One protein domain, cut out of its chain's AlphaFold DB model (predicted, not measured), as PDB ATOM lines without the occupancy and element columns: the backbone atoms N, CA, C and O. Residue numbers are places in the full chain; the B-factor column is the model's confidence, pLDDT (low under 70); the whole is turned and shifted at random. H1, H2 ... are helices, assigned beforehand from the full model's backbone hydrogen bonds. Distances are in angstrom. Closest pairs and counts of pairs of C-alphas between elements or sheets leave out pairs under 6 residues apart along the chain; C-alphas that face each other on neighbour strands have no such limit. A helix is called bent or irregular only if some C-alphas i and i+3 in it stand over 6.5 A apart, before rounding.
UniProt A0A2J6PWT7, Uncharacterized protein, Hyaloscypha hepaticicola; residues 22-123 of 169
ATOM      1  N   ALA A  22      80.624  28.841  70.575       72.81
ATOM      2  CA  ALA A  22      81.254  28.215  69.416       72.81
ATOM      3  C   ALA A  22      80.312  27.271  68.645       72.81
ATOM      4  O   ALA A  22      80.214  27.372  67.424       72.81
ATOM      5  N   VAL A  23      79.555  26.416  69.344       73.56
ATOM      6  CA  VAL A  23      78.604  25.475  68.715       73.56
ATOM      7  C   VAL A  23      77.476  26.225  68.007       73.56
ATOM      8  O   VAL A  23      77.034  25.840  66.927       73.56
ATOM      9  N   ILE A  24      77.022  27.333  68.593       68.69
ATOM     10  CA  ILE A  24      75.960  28.161  68.016       68.69
ATOM     11  C   ILE A  24      76.458  28.900  66.770       68.69
ATOM     12  O   ILE A  24      75.728  28.975  65.783       68.69
ATOM     13  N   ARG A  25      77.697  29.412  66.785       72.94
ATOM     14  CA  ARG A  25      78.308  30.031  65.600       72.94
ATOM     15  C   ARG A  25      78.464  29.037  64.462       72.94
ATOM     16  O   ARG A  25      78.098  29.369  63.343       72.94
ATOM     17  N   GLU A  26      78.937  27.824  64.739       76.00
ATOM     18  CA  GLU A  26      79.061  26.784  63.714       76.00
ATOM     19  C   GLU A  26      77.691  26.415  63.127       76.00
ATOM     20  O   GLU A  26      77.534  26.323  61.911       76.00
ATOM     21  N   ALA A  27      76.667  26.278  63.973       71.62
ATOM     22  CA  ALA A  27      75.302  26.013  63.529       71.62
ATOM     23  C   ALA A  27      74.751  27.127  62.630       71.62
ATOM     24  O   ALA A  27      74.112  26.854  61.611       71.62
ATOM     25  N   LEU A  28      75.000  28.382  63.007       69.06
ATOM     26  CA  LEU A  28      74.558  29.545  62.251       69.06
ATOM     27  C   LEU A  28      75.336  29.676  60.941       69.06
ATOM     28  O   LEU A  28      74.724  29.927  59.907       69.06
ATOM     29  N   PHE A  29      76.647  29.444  60.957       75.44
ATOM     30  CA  PHE A  29      77.481  29.395  59.761       75.44
ATOM     31  C   PHE A  29      76.982  28.316  58.798       75.44
ATOM     32  O   PHE A  29      76.720  28.608  57.637       75.44
ATOM     33  N   ARG A  30      76.720  27.096  59.285       74.06
ATOM     34  CA  ARG A  30      76.131  26.015  58.476       74.06
ATOM     35  C   ARG A  30      74.755  26.390  57.908       74.06
ATOM     36  O   ARG A  30      74.431  25.998  56.792       74.06
ATOM     37  N   ALA A  31      73.942  27.141  58.652       66.12
ATOM     38  CA  ALA A  31      72.591  27.527  58.233       66.12
ATOM     39  C   ALA A  31      72.543  28.745  57.290       66.12
ATOM     40  O   ALA A  31      71.628  28.855  56.470       66.12
ATOM     41  N   THR A  32      73.484  29.680  57.425       65.25
ATOM     42  CA  THR A  32      73.445  30.994  56.757       65.25
ATOM     43  C   THR A  32      74.573  31.203  55.749       65.25
ATOM     44  O   THR A  32      74.375  31.952  54.797       65.25
ATOM     45  N   GLY A  33      75.705  30.511  55.908       68.38
ATOM     46  CA  GLY A  33      76.921  30.665  55.106       68.38
ATOM     47  C   GLY A  33      77.811  31.847  55.510       68.38
ATOM     48  O   GLY A  33      78.766  32.144  54.802       68.38
ATOM     49  N   GLU A  34      77.507  32.537  56.615       65.62
ATOM     50  CA  GLU A  34      78.160  33.793  57.011       65.62
ATOM     51  C   GLU A  34      79.055  33.603  58.251       65.62
ATOM     52  O   GLU A  34      78.582  33.141  59.294       65.62
ATOM     53  N   GLU A  35      80.339  33.977  58.165       63.50
ATOM     54  CA  GLU A  35      81.360  33.760  59.221       63.50
ATOM     55  C   GLU A  35      81.607  34.992  60.124       63.50
ATOM     56  O   GLU A  35      82.467  34.994  61.001       63.50
ATOM     57  N   LYS A  36      80.866  36.085  59.938       64.56
ATOM     58  CA  LYS A  36      81.182  37.378  60.571       64.56
ATOM     59  C   LYS A  36      80.612  37.533  61.985       64.56
ATOM     60  O   LYS A  36      79.759  38.390  62.162       64.56
ATOM     61  N   TRP A  37      81.052  36.790  63.004       61.44
ATOM     62  CA  TRP A  37      80.430  36.923  64.342       61.44
ATOM     63  C   TRP A  37      81.417  37.178  65.486       61.44
ATOM     64  O   TRP A  37      82.363  36.429  65.717       61.44
ATOM     65  N   ILE A  38      81.146  38.281  66.188       61.31
ATOM     66  CA  ILE A  38      81.988  38.963  67.173       61.31
ATOM     67  C   ILE A  38      82.008  38.202  68.514       61.31
ATOM     68  O   ILE A  38      81.058  37.481  68.823       61.31
ATOM     69  N   VAL A  39      83.142  38.333  69.221       63.19
ATOM     70  CA  VAL A  39      83.543  37.931  70.594       63.19
ATOM     71  C   VAL A  39      82.497  37.194  71.452       63.19
ATOM     72  O   VAL A  39      81.325  37.547  71.517       63.19
ATOM     73  N   ASP A  40      82.940  36.146  72.152       66.88
ATOM     74  CA  ASP A  40      82.068  35.153  72.799       66.88
ATOM     75  C   ASP A  40      81.041  35.722  73.794       66.88
ATOM     76  O   ASP A  40      79.898  35.253  73.818       66.88
ATOM     77  N   ASP A  41      81.413  36.756  74.552       68.69
ATOM     78  CA  ASP A  41      80.545  37.398  75.548       68.69
ATOM     79  C   ASP A  41      79.443  38.254  74.908       68.69
ATOM     80  O   ASP A  41      78.283  38.235  75.333       68.69
ATOM     81  N   GLU A  42      79.783  38.969  73.837       70.50
ATOM     82  CA  GLU A  42      78.846  39.796  73.080       70.50
ATOM     83  C   GLU A  42      77.783  38.935  72.394       70.50
ATOM     84  O   GLU A  42      76.596  39.272  72.373       70.50
ATOM     85  N   TRP A  43      78.187  37.762  71.907       72.38
ATOM     86  CA  TRP A  43      77.274  36.801  71.308       72.38
ATOM     87  C   TRP A  43      76.321  36.166  72.326       72.38
ATOM     88  O   TRP A  43      75.121  36.043  72.067       72.38
ATOM     89  N   ALA A  44      76.822  35.797  73.509       71.56
ATOM     90  CA  ALA A  44      75.977  35.289  74.586       71.56
ATOM     91  C   ALA A  44      74.930  36.334  75.014       71.56
ATOM     92  O   ALA A  44      73.752  36.007  75.204       71.56
ATOM     93  N   TYR A  45      75.340  37.604  75.100       72.94
ATOM     94  CA  TYR A  45      74.441  38.724  75.357       72.94
ATOM     95  C   TYR A  45      73.384  38.888  74.252       72.94
ATOM     96  O   TYR A  45      72.189  38.972  74.553       72.94
ATOM     97  N   PHE A  46      73.797  38.861  72.981       77.12
ATOM     98  CA  PHE A  46      72.900  38.943  71.825       77.12
ATOM     99  C   PHE A  46      71.819  37.858  71.861       77.12
ATOM    100  O   PHE A  46      70.628  38.170  71.804       77.12
ATOM    101  N   LEU A  47      72.209  36.591  72.029       76.81
ATOM    102  CA  LEU A  47      71.268  35.470  72.083       76.81
ATOM    103  C   LEU A  47      70.263  35.625  73.226       76.81
ATOM    104  O   LEU A  47      69.060  35.432  73.032       76.81
ATOM    105  N   LYS A  48      70.738  36.019  74.415       77.94
ATOM    106  CA  LYS A  48      69.876  36.257  75.578       77.94
ATOM    107  C   LYS A  48      68.824  37.329  75.282       77.94
ATOM    108  O   LYS A  48      67.654  37.136  75.626       77.94
ATOM    109  N   GLN A  49      69.210  38.414  74.610       80.19
ATOM    110  CA  GLN A  49      68.271  39.465  74.217       80.19
ATOM    111  C   GLN A  49      67.247  38.979  73.189       80.19
ATOM    112  O   GLN A  49      66.056  39.238  73.374       80.19
ATOM    113  N   GLN A  50      67.645  38.194  72.185       81.38
ATOM    114  CA  GLN A  50      66.687  37.684  71.196       81.38
ATOM    115  C   GLN A  50      65.666  36.725  71.794       81.38
ATOM    116  O   GLN A  50      64.470  36.835  71.517       81.38
ATOM    117  N   PHE A  51      66.097  35.826  72.679       80.31
ATOM    118  CA  PHE A  51      65.159  34.946  73.365       80.31
ATOM    119  C   PHE A  51      64.223  35.714  74.299       80.31
ATOM    120  O   PHE A  51      63.064  35.331  74.438       80.31
ATOM    121  N   SER A  52      64.665  36.816  74.911       81.62
ATOM    122  CA  SER A  52      63.778  37.703  75.679       81.62
ATOM    123  C   SER A  52      62.691  38.331  74.796       81.62
ATOM    124  O   SER A  52      61.515  38.352  75.171       81.62
ATOM    125  N   VAL A  53      63.048  38.776  73.586       84.50
ATOM    126  CA  VAL A  53      62.089  39.311  72.606       84.50
ATOM    127  C   VAL A  53      61.097  38.229  72.168       84.50
ATOM    128  O   VAL A  53      59.892  38.439  72.281       84.50
ATOM    129  N   PHE A  54      61.563  37.038  71.779       85.56
ATOM    130  CA  PHE A  54      60.667  35.930  71.418       85.56
ATOM    131  C   PHE A  54      59.768  35.481  72.576       85.56
ATOM    132  O   PHE A  54      58.592  35.200  72.351       85.56
ATOM    133  N   ASN A  55      60.259  35.485  73.819       83.00
ATOM    134  CA  ASN A  55      59.427  35.233  75.000       83.00
ATOM    135  C   ASN A  55      58.303  36.270  75.145       83.00
ATOM    136  O   ASN A  55      57.183  35.913  75.500       83.00
ATOM    137  N   ASN A  56      58.576  37.549  74.876       84.44
ATOM    138  CA  ASN A  56      57.543  38.585  74.915       84.44
ATOM    139  C   ASN A  56      56.516  38.404  73.796       84.44
ATOM    140  O   ASN A  56      55.320  38.477  74.067       84.44
ATOM    141  N   ILE A  57      56.961  38.092  72.575       85.69
ATOM    142  CA  ILE A  57      56.058  37.802  71.454       85.69
ATOM    143  C   ILE A  57      55.180  36.589  71.777       85.69
ATOM    144  O   ILE A  57      53.970  36.655  71.580       85.69
ATOM    145  N   ALA A  58      55.755  35.526  72.348       82.19
ATOM    146  CA  ALA A  58      55.035  34.317  72.751       82.19
ATOM    147  C   ALA A  58      53.944  34.568  73.795       82.19
ATOM    148  O   ALA A  58      52.918  33.901  73.764       82.19
ATOM    149  N   LYS A  59      54.123  35.544  74.691       80.62
ATOM    150  CA  LYS A  59      53.081  35.929  75.658       80.62
ATOM    151  C   LYS A  59      51.898  36.640  75.003       80.62
ATOM    152  O   LYS A  59      50.784  36.547  75.503       80.62
ATOM    153  N   THR A  60      52.151  37.399  73.939       79.06
ATOM    154  CA  THR A  60      51.138  38.238  73.278       79.06
ATOM    155  C   THR A  60      50.498  37.586  72.057       79.06
ATOM    156  O   THR A  60      49.428  38.011  71.632       79.06
ATOM    157  N   ASN A  61      51.152  36.587  71.465       73.56
ATOM    158  CA  ASN A  61      50.691  35.920  70.256       73.56
ATOM    159  C   ASN A  61      49.896  34.658  70.620       73.56
ATOM    160  O   ASN A  61      50.383  33.797  71.346       73.56
ATOM    161  N   SER A  62      48.673  34.544  70.105       63.31
ATOM    162  CA  SER A  62      47.778  33.406  70.352       63.31
ATOM    163  C   SER A  62      48.117  32.165  69.521       63.31
ATOM    164  O   SER A  62      47.610  31.080  69.807       63.31
ATOM    165  N   SER A  63      48.963  32.298  68.493       68.06
ATOM    166  CA  SER A  63      49.332  31.193  67.616       68.06
ATOM    167  C   SER A  63      50.322  30.250  68.289       68.06
ATOM    168  O   SER A  63      51.403  30.649  68.729       68.06
ATOM    169  N   LYS A  64      49.954  28.966  68.318       68.19
ATOM    170  CA  LYS A  64      50.677  27.905  69.032       68.19
ATOM    171  C   LYS A  64      51.585  27.066  68.126       68.19
ATOM    172  O   LYS A  64      52.138  26.083  68.596       68.19
ATOM    173  N   ASN A  65      51.746  27.410  66.843       77.38
ATOM    174  CA  ASN A  65      52.687  26.715  65.955       77.38
ATOM    175  C   ASN A  65      53.481  27.688  65.078       77.38
ATOM    176  O   ASN A  65      53.049  28.103  64.004       77.38
ATOM    177  N   TRP A  66      54.677  28.031  65.551       82.31
ATOM    178  CA  TRP A  66      55.560  28.992  64.897       82.31
ATOM    179  C   TRP A  66      56.365  28.390  63.742       82.31
ATOM    180  O   TRP A  66      57.095  29.121  63.080       82.31
ATOM    181  N   GLU A  67      56.255  27.082  63.482       77.25
ATOM    182  CA  GLU A  67      56.921  26.416  62.351       77.25
ATOM    183  C   GLU A  67      56.162  26.603  61.035       77.25
ATOM    184  O   GLU A  67      56.751  26.472  59.962       77.25
ATOM    185  N   ILE A  68      54.877  26.963  61.101       83.94
ATOM    186  CA  ILE A  68      54.074  27.282  59.918       83.94
ATOM    187  C   ILE A  68      54.662  28.541  59.257       83.94
ATOM    188  O   ILE A  68      54.726  29.580  59.914       83.94
ATOM    189  N   PRO A  69      55.059  28.512  57.968       82.19
ATOM    190  CA  PRO A  69      55.783  29.617  57.331       82.19
ATOM    191  C   PRO A  69      55.079  30.980  57.390       82.19
ATOM    192  O   PRO A  69      55.740  32.010  57.501       82.19
ATOM    193  N   GLN A  70      53.748  31.008  57.307       84.12
ATOM    194  CA  GLN A  70      52.949  32.233  57.406       84.12
ATOM    195  C   GLN A  70      53.075  32.861  58.798       84.12
ATOM    196  O   GLN A  70      53.508  34.003  58.909       84.12
ATOM    197  N   ILE A  71      52.798  32.075  59.843       84.31
ATOM    198  CA  ILE A  71      52.931  32.493  61.245       84.31
ATOM    199  C   ILE A  71      54.388  32.853  61.544       84.31
ATOM    200  O   ILE A  71      54.664  33.884  62.146       84.31
ATOM    201  N   GLY A  72      55.338  32.050  61.062       86.69
ATOM    202  CA  GLY A  72      56.764  32.303  61.216       86.69
ATOM    203  C   GLY A  72      57.171  33.686  60.712       86.69
ATOM    204  O   GLY A  72      57.833  34.417  61.438       86.69
ATOM    205  N   ARG A  73      56.701  34.091  59.525       86.81
ATOM    206  CA  ARG A  73      56.972  35.429  58.971       86.81
ATOM    207  C   ARG A  73      56.362  36.560  59.797       86.81
ATOM    208  O   ARG A  73      56.991  37.603  59.948       86.81
ATOM    209  N   GLU A  74      55.157  36.376  60.330       88.19
ATOM    210  CA  GLU A  74      54.530  37.365  61.218       88.19
ATOM    211  C   GLU A  74      55.341  37.552  62.504       88.19
ATOM    212  O   GLU A  74      55.598  38.683  62.920       88.19
ATOM    213  N   ILE A  75      55.804  36.447  63.093       88.06
ATOM    214  CA  ILE A  75      56.670  36.457  64.273       88.06
ATOM    215  C   ILE A  75      58.025  37.096  63.951       88.06
ATOM    216  O   ILE A  75      58.505  37.906  64.740       88.06
ATOM    217  N   ASP A  76      58.622  36.787  62.797       88.75
ATOM    218  CA  ASP A  76      59.897  37.368  62.361       88.75
ATOM    219  C   ASP A  76      59.776  38.895  62.201       88.75
ATOM    220  O   ASP A  76      60.644  39.644  62.652       88.75
ATOM    221  N   ASN A  77      58.664  39.386  61.647       87.38
ATOM    222  CA  ASN A  77      58.393  40.823  61.536       87.38
ATOM    223  C   ASN A  77      58.159  41.482  62.904       87.38
ATOM    224  O   ASN A  77      58.697  42.561  63.171       87.38
ATOM    225  N   ALA A  78      57.392  40.837  63.788       87.50
ATOM    226  CA  ALA A  78      57.178  41.316  65.153       87.50
ATOM    227  C   ALA A  78      58.498  41.387  65.936       87.50
ATOM    228  O   ALA A  78      58.743  42.347  66.667       87.50
ATOM    229  N   PHE A  79      59.375  40.405  65.728       87.81
ATOM    230  CA  PHE A  79      60.716  40.371  66.286       87.81
ATOM    231  C   PHE A  79      61.568  41.534  65.789       87.81
ATOM    232  O   PHE A  79      62.092  42.273  66.618       87.81
ATOM    233  N   LYS A  80      61.652  41.766  64.471       86.75
ATOM    234  CA  LYS A  80      62.405  42.902  63.910       86.75
ATOM    235  C   LYS A  80      61.925  44.239  64.485       86.75
ATOM    236  O   LYS A  80      62.739  45.076  64.867       86.75
ATOM    237  N   GLY A  81      60.609  44.412  64.622       86.81
ATOM    238  CA  GLY A  81      60.018  45.615  65.215       86.81
ATOM    239  C   GLY A  81      60.345  45.800  66.701       86.81
ATOM    240  O   GLY A  81      60.616  46.917  67.130       86.81
ATOM    241  N   GLN A  82      60.341  44.722  67.491       85.12
ATOM    242  CA  GLN A  82      60.617  44.787  68.932       85.12
ATOM    243  C   GLN A  82      62.106  44.801  69.284       85.12
ATOM    244  O   GLN A  82      62.471  45.317  70.340       85.12
ATOM    245  N   ALA A  83      62.953  44.201  68.450       84.19
ATOM    246  CA  ALA A  83      64.391  44.154  68.669       84.19
ATOM    247  C   ALA A  83      65.050  45.510  68.386       84.19
ATOM    248  O   ALA A  83      66.039  45.855  69.033       84.19
ATOM    249  N   LYS A  84      64.469  46.312  67.483       80.88
ATOM    250  CA  LYS A  84      64.948  47.658  67.161       80.88
ATOM    251  C   LYS A  84      65.067  48.520  68.426       80.88
ATOM    252  O   LYS A  84      64.092  48.721  69.148       80.88
ATOM    253  N   GLY A  85      66.280  48.996  68.713       75.38
ATOM    254  CA  GLY A  85      66.597  49.807  69.897       75.38
ATOM    255  C   GLY A  85      66.713  49.048  71.230       75.38
ATOM    256  O   GLY A  85      66.935  49.681  72.258       75.38
ATOM    257  N   ARG A  86      66.567  47.713  71.254       75.50
ATOM    258  CA  ARG A  86      66.790  46.865  72.454       75.50
ATOM    259  C   ARG A  86      68.080  46.054  72.408       75.50
ATOM    260  O   ARG A  86      68.468  45.445  73.408       75.50
ATOM    261  N   ILE A  87      68.679  45.985  71.229       74.06
ATOM    262  CA  ILE A  87      69.852  45.181  70.905       74.06
ATOM    263  C   ILE A  87      70.999  46.120  70.510       74.06
ATOM    264  O   ILE A  87      70.717  47.196  69.984       74.06
ATOM    265  N   PRO A  88      72.267  45.768  70.792       72.31
ATOM    266  CA  PRO A  88      73.405  46.628  70.473       72.31
ATOM    267  C   PRO A  88      73.494  46.958  68.977       72.31
ATOM    268  O   PRO A  88      73.206  46.096  68.148       72.31
ATOM    269  N   ASP A  89      73.983  48.144  68.623       71.69
ATOM    270  CA  ASP A  89      74.037  48.618  67.227       71.69
ATOM    271  C   ASP A  89      74.805  47.664  66.290       71.69
ATOM    272  O   ASP A  89      74.416  47.446  65.146       71.69
ATOM    273  N   TRP A  90      75.854  46.996  66.788       72.19
ATOM    274  CA  TRP A  90      76.617  46.010  66.010       72.19
ATOM    275  C   TRP A  90      75.805  44.751  65.645       72.19
ATOM    276  O   TRP A  90      76.177  44.023  64.725       72.19
ATOM    277  N   THR A  91      74.687  44.500  66.335       70.75
ATOM    278  CA  THR A  91      73.774  43.375  66.072       70.75
ATOM    279  C   THR A  91      72.630  43.720  65.123       70.75
ATOM    280  O   THR A  91      71.960  42.815  64.625       70.75
ATOM    281  N   GLU A  92      72.404  45.003  64.836       71.50
ATOM    282  CA  GLU A  92      71.319  45.450  63.958       71.50
ATOM    283  C   GLU A  92      71.420  44.853  62.537       71.50
ATOM    284  O   GLU A  92      70.421  44.305  62.062       71.50
ATOM    285  N   PRO A  93      72.612  44.774  61.898       72.88
ATOM    286  CA  PRO A  93      72.758  44.102  60.605       72.88
ATOM    287  C   PRO A  93      72.375  42.617  60.641       72.88
ATOM    288  O   PRO A  93      71.891  42.076  59.653       72.88
ATOM    289  N   ILE A  94      72.560  41.949  61.785       72.69
ATOM    290  CA  ILE A  94      72.300  40.511  61.977       72.69
ATOM    291  C   ILE A  94      70.804  40.218  61.913       72.69
ATOM    292  O   ILE A  94      70.378  39.212  61.344       72.69
ATOM    293  N   ILE A  95      70.008  41.120  62.488       74.94
ATOM    294  CA  ILE A  95      68.547  41.033  62.520       74.94
ATOM    295  C   ILE A  95      67.941  41.308  61.142       74.94
ATOM    296  O   ILE A  95      66.860  40.805  60.830       74.94
ATOM    297  N   GLU A  96      68.640  42.040  60.278       77.12
ATOM    298  CA  GLU A  96      68.169  42.269  58.914       77.12
ATOM    299  C   GLU A  96      68.219  41.000  58.050       77.12
ATOM    300  O   GLU A  96      67.343  40.803  57.196       77.12
ATOM    301  N   TYR A  97      69.134  40.066  58.335       78.44
ATOM    302  CA  TYR A  97      69.181  38.768  57.661       78.44
ATOM    303  C   TYR A  97      67.986  37.888  58.048       78.44
ATOM    304  O   TYR A  97      67.976  37.206  59.074       78.44
ATOM    305  N   SER A  98      66.987  37.824  57.164       77.69
ATOM    306  CA  SER A  98      65.760  37.041  57.376       77.69
ATOM    307  C   SER A  98      66.025  35.562  57.691       77.69
ATOM    308  O   SER A  98      65.319  34.983  58.511       77.69
ATOM    309  N   LYS A  99      67.075  34.962  57.108       79.75
ATOM    310  CA  LYS A  99      67.475  33.570  57.393       79.75
ATOM    311  C   LYS A  99      67.982  33.378  58.825       79.75
ATOM    312  O   LYS A  99      67.722  32.342  59.430       79.75
ATOM    313  N   THR A 100      68.675  34.373  59.373       77.12
ATOM    314  CA  THR A 100      69.180  34.345  60.750       77.12
ATOM    315  C   THR A 100      68.026  34.418  61.739       77.12
ATOM    316  O   THR A 100      67.934  33.582  62.635       77.12
ATOM    317  N   VAL A 101      67.097  35.357  61.540       83.31
ATOM    318  CA  VAL A 101      65.905  35.504  62.394       83.31
ATOM    319  C   VAL A 101      65.040  34.243  62.355       83.31
ATOM    320  O   VAL A 101      64.666  33.723  63.407       83.31
ATOM    321  N   GLU A 102      64.808  33.696  61.160       84.94
ATOM    322  CA  GLU A 102      64.077  32.442  60.981       84.94
ATOM    323  C   GLU A 102      64.738  31.281  61.736       84.94
ATOM    324  O   GLU A 102      64.056  30.505  62.413       84.94
ATOM    325  N   TRP A 103      66.062  31.150  61.638       83.62
ATOM    326  CA  TRP A 103      66.793  30.103  62.342       83.62
ATOM    327  C   TRP A 103      66.674  30.262  63.864       83.62
ATOM    328  O   TRP A 103      66.304  29.300  64.540       83.62
ATOM    329  N   ILE A 104      66.889  31.467  64.410       81.62
ATOM    330  CA  ILE A 104      66.774  31.725  65.858       81.62
ATOM    331  C   ILE A 104      65.351  31.421  66.343       81.62
ATOM    332  O   ILE A 104      65.186  30.765  67.373       81.62
ATOM    333  N   ARG A 105      64.316  31.819  65.587       87.25
ATOM    334  CA  ARG A 105      62.915  31.498  65.904       87.25
ATOM    335  C   ARG A 105      62.677  29.992  65.953       87.25
ATOM    336  O   ARG A 105      62.073  29.507  66.909       87.25
ATOM    337  N   ARG A 106      63.131  29.243  64.941       83.19
ATOM    338  CA  ARG A 106      62.977  27.777  64.896       83.19
ATOM    339  C   ARG A 106      63.635  27.120  66.107       83.19
ATOM    340  O   ARG A 106      63.057  26.215  66.696       83.19
ATOM    341  N   GLN A 107      64.806  27.600  66.506       79.50
ATOM    342  CA  GLN A 107      65.526  27.067  67.661       79.50
ATOM    343  C   GLN A 107      64.853  27.421  68.988       79.50
ATOM    344  O   GLN A 107      64.663  26.554  69.839       79.50
ATOM    345  N   TYR A 108      64.395  28.667  69.135       80.62
ATOM    346  CA  TYR A 108      63.562  29.072  70.265       80.62
ATOM    347  C   TYR A 108      62.329  28.169  70.396       80.62
ATOM    348  O   TYR A 108      62.027  27.690  71.491       80.62
ATOM    349  N   TRP A 109      61.637  27.917  69.280       80.25
ATOM    350  CA  TRP A 109      60.444  27.082  69.255       80.25
ATOM    351  C   TRP A 109      60.748  25.631  69.631       80.25
ATOM    352  O   TRP A 109      60.114  25.109  70.541       80.25
ATOM    353  N   LYS A 110      61.762  24.998  69.028       80.00
ATOM    354  CA  LYS A 110      62.171  23.619  69.354       80.00
ATOM    355  C   LYS A 110      62.446  23.423  70.847       80.00
ATOM    356  O   LYS A 110      62.005  22.434  71.428       80.00
ATOM    357  N   ASN A 111      63.080  24.399  71.492       76.06
ATOM    358  CA  ASN A 111      63.449  24.305  72.908       76.06
ATOM    359  C   ASN A 111      62.299  24.632  73.867       76.06
ATOM    360  O   ASN A 111      62.364  24.309  75.054       76.06
ATOM    361  N   ASN A 112      61.248  25.291  73.374       71.75
ATOM    362  CA  ASN A 112      60.084  25.682  74.166       71.75
ATOM    363  C   ASN A 112      58.786  25.009  73.698       71.75
ATOM    364  O   ASN A 112      57.731  25.303  74.259       71.75
ATOM    365  N   ARG A 113      58.852  24.059  72.756       66.94
ATOM    366  CA  ARG A 113      57.706  23.323  72.202       66.94
ATOM    367  C   ARG A 113      56.830  22.724  73.304       66.94
ATOM    368  O   ARG A 113      55.626  22.949  73.325       66.94
ATOM    369  N   ASN A 114      57.455  22.109  74.307       62.78
ATOM    370  CA  ASN A 114      56.748  21.487  75.434       62.78
ATOM    371  C   ASN A 114      56.148  22.518  76.415       62.78
ATOM    372  O   ASN A 114      55.207  22.209  77.137       62.78
ATOM    373  N   LYS A 115      56.667  23.755  76.452       56.22
ATOM    374  CA  LYS A 115      56.070  24.858  77.230       56.22
ATOM    375  C   LYS A 115      54.908  25.516  76.481       56.22
ATOM    376  O   LYS A 115      53.969  25.974  77.121       56.22
ATOM    377  N   GLY A 116      54.964  25.536  75.148       49.66
ATOM    378  CA  GLY A 116      53.860  25.951  74.281       49.66
ATOM    379  C   GLY A 116      52.690  24.961  74.296       49.66
ATOM    380  O   GLY A 116      51.537  25.384  74.299       49.66
ATOM    381  N   GLU A 117      52.966  23.656  74.407       44.81
ATOM    382  CA  GLU A 117      51.934  22.616  74.543       44.81
ATOM    383  C   GLU A 117      51.230  22.628  75.917       44.81
ATOM    384  O   GLU A 117      50.036  22.347  75.997       44.81
ATOM    385  N   LEU A 118      51.881  23.078  76.998       35.09
ATOM    386  CA  LEU A 118      51.202  23.290  78.292       35.09
ATOM    387  C   LEU A 118      50.157  24.426  78.254       35.09
ATOM    388  O   LEU A 118      49.215  24.421  79.045       35.09
ATOM    389  N   ALA A 119      50.267  25.366  77.308       40.16
ATOM    390  CA  ALA A 119      49.241  26.379  77.050       40.16
ATOM    391  C   ALA A 119      48.087  25.864  76.159       40.16
ATOM    392  O   ALA A 119      47.074  26.551  76.013       40.16
ATOM    393  N   LEU A 120      48.200  24.674  75.549       40.31
ATOM    394  CA  LEU A 120      47.064  23.968  74.931       40.31
ATOM    395  C   LEU A 120      46.182  23.319  76.005       40.31
ATOM    396  O   LEU A 120      44.966  23.481  75.961       40.31
ATOM    397  N   ALA A 121      46.788  22.687  77.012       40.28
ATOM    398  CA  ALA A 121      46.048  21.967  78.050       40.28
ATOM    399  C   ALA A 121      45.256  22.878  79.013       40.28
ATOM    400  O   ALA A 121      44.246  22.450  79.571       40.28
ATOM    401  N   LEU A 122      45.683  24.131  79.221       41.25
ATOM    402  CA  LEU A 122      44.992  25.052  80.137       41.25
ATOM    403  C   LEU A 122      43.757  25.728  79.506       41.25
ATOM    404  O   LEU A 122      42.844  26.130  80.224       41.25
ATOM    405  N   ASP A 123      43.704  25.816  78.175       42.19
ATOM    406  CA  ASP A 123      42.611  26.456  77.426       42.19
ATOM    407  C   ASP A 123      41.442  25.479  77.166       42.19
ATOM    408  O   ASP A 123      40.273  25.850  77.258       42.19
TER     409      ASP A 123
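This is residues 22 to 123 of the 169 residues of an uncharacterized protein of Hyaloscypha hepaticicola (UniProt A0A2J6PWT7). H1, H2 and H3 cross round H5a, first arm of bent H5; H5b runs off alone. The printed part has 102 residues with five named helices, H1 to H5, all helix, compact, radius of gyration of the C-alphas 13.8 A, spanning 43 by 27 by 25 A.

H5, residues 98 to 123, by its hydrogen bonds one helix, is bent: C-alphas 111 and 114 are 7.7 A apart. H5a is 98 to 111; H5b, 114 to 123, ends at (42.611, 26.456, 77.426). H2 is 40 to 60, 31.1 A long; H3 69 to 83; H1 22 to 32, from (81.254, 28.215, 69.416); H4 89 to 96, only just irregular, C-alphas 90 and 93 being 6.9 A apart.

H5a touches H3 about perpendicular, 78 degrees, C-alphas Val 101 and Asp 76 closest, 6.3 A. H4 touches no helix. Every O i to N i+4 pair is within hydrogen-bond range but in H4, 2 of 4, and H5b, 2 of 6, with 3 of 7 O i to N i+3.

The printed part has no cut; pLDDT is under 70 in 27 residues, among them residues 31 to 41 and 113 to 123.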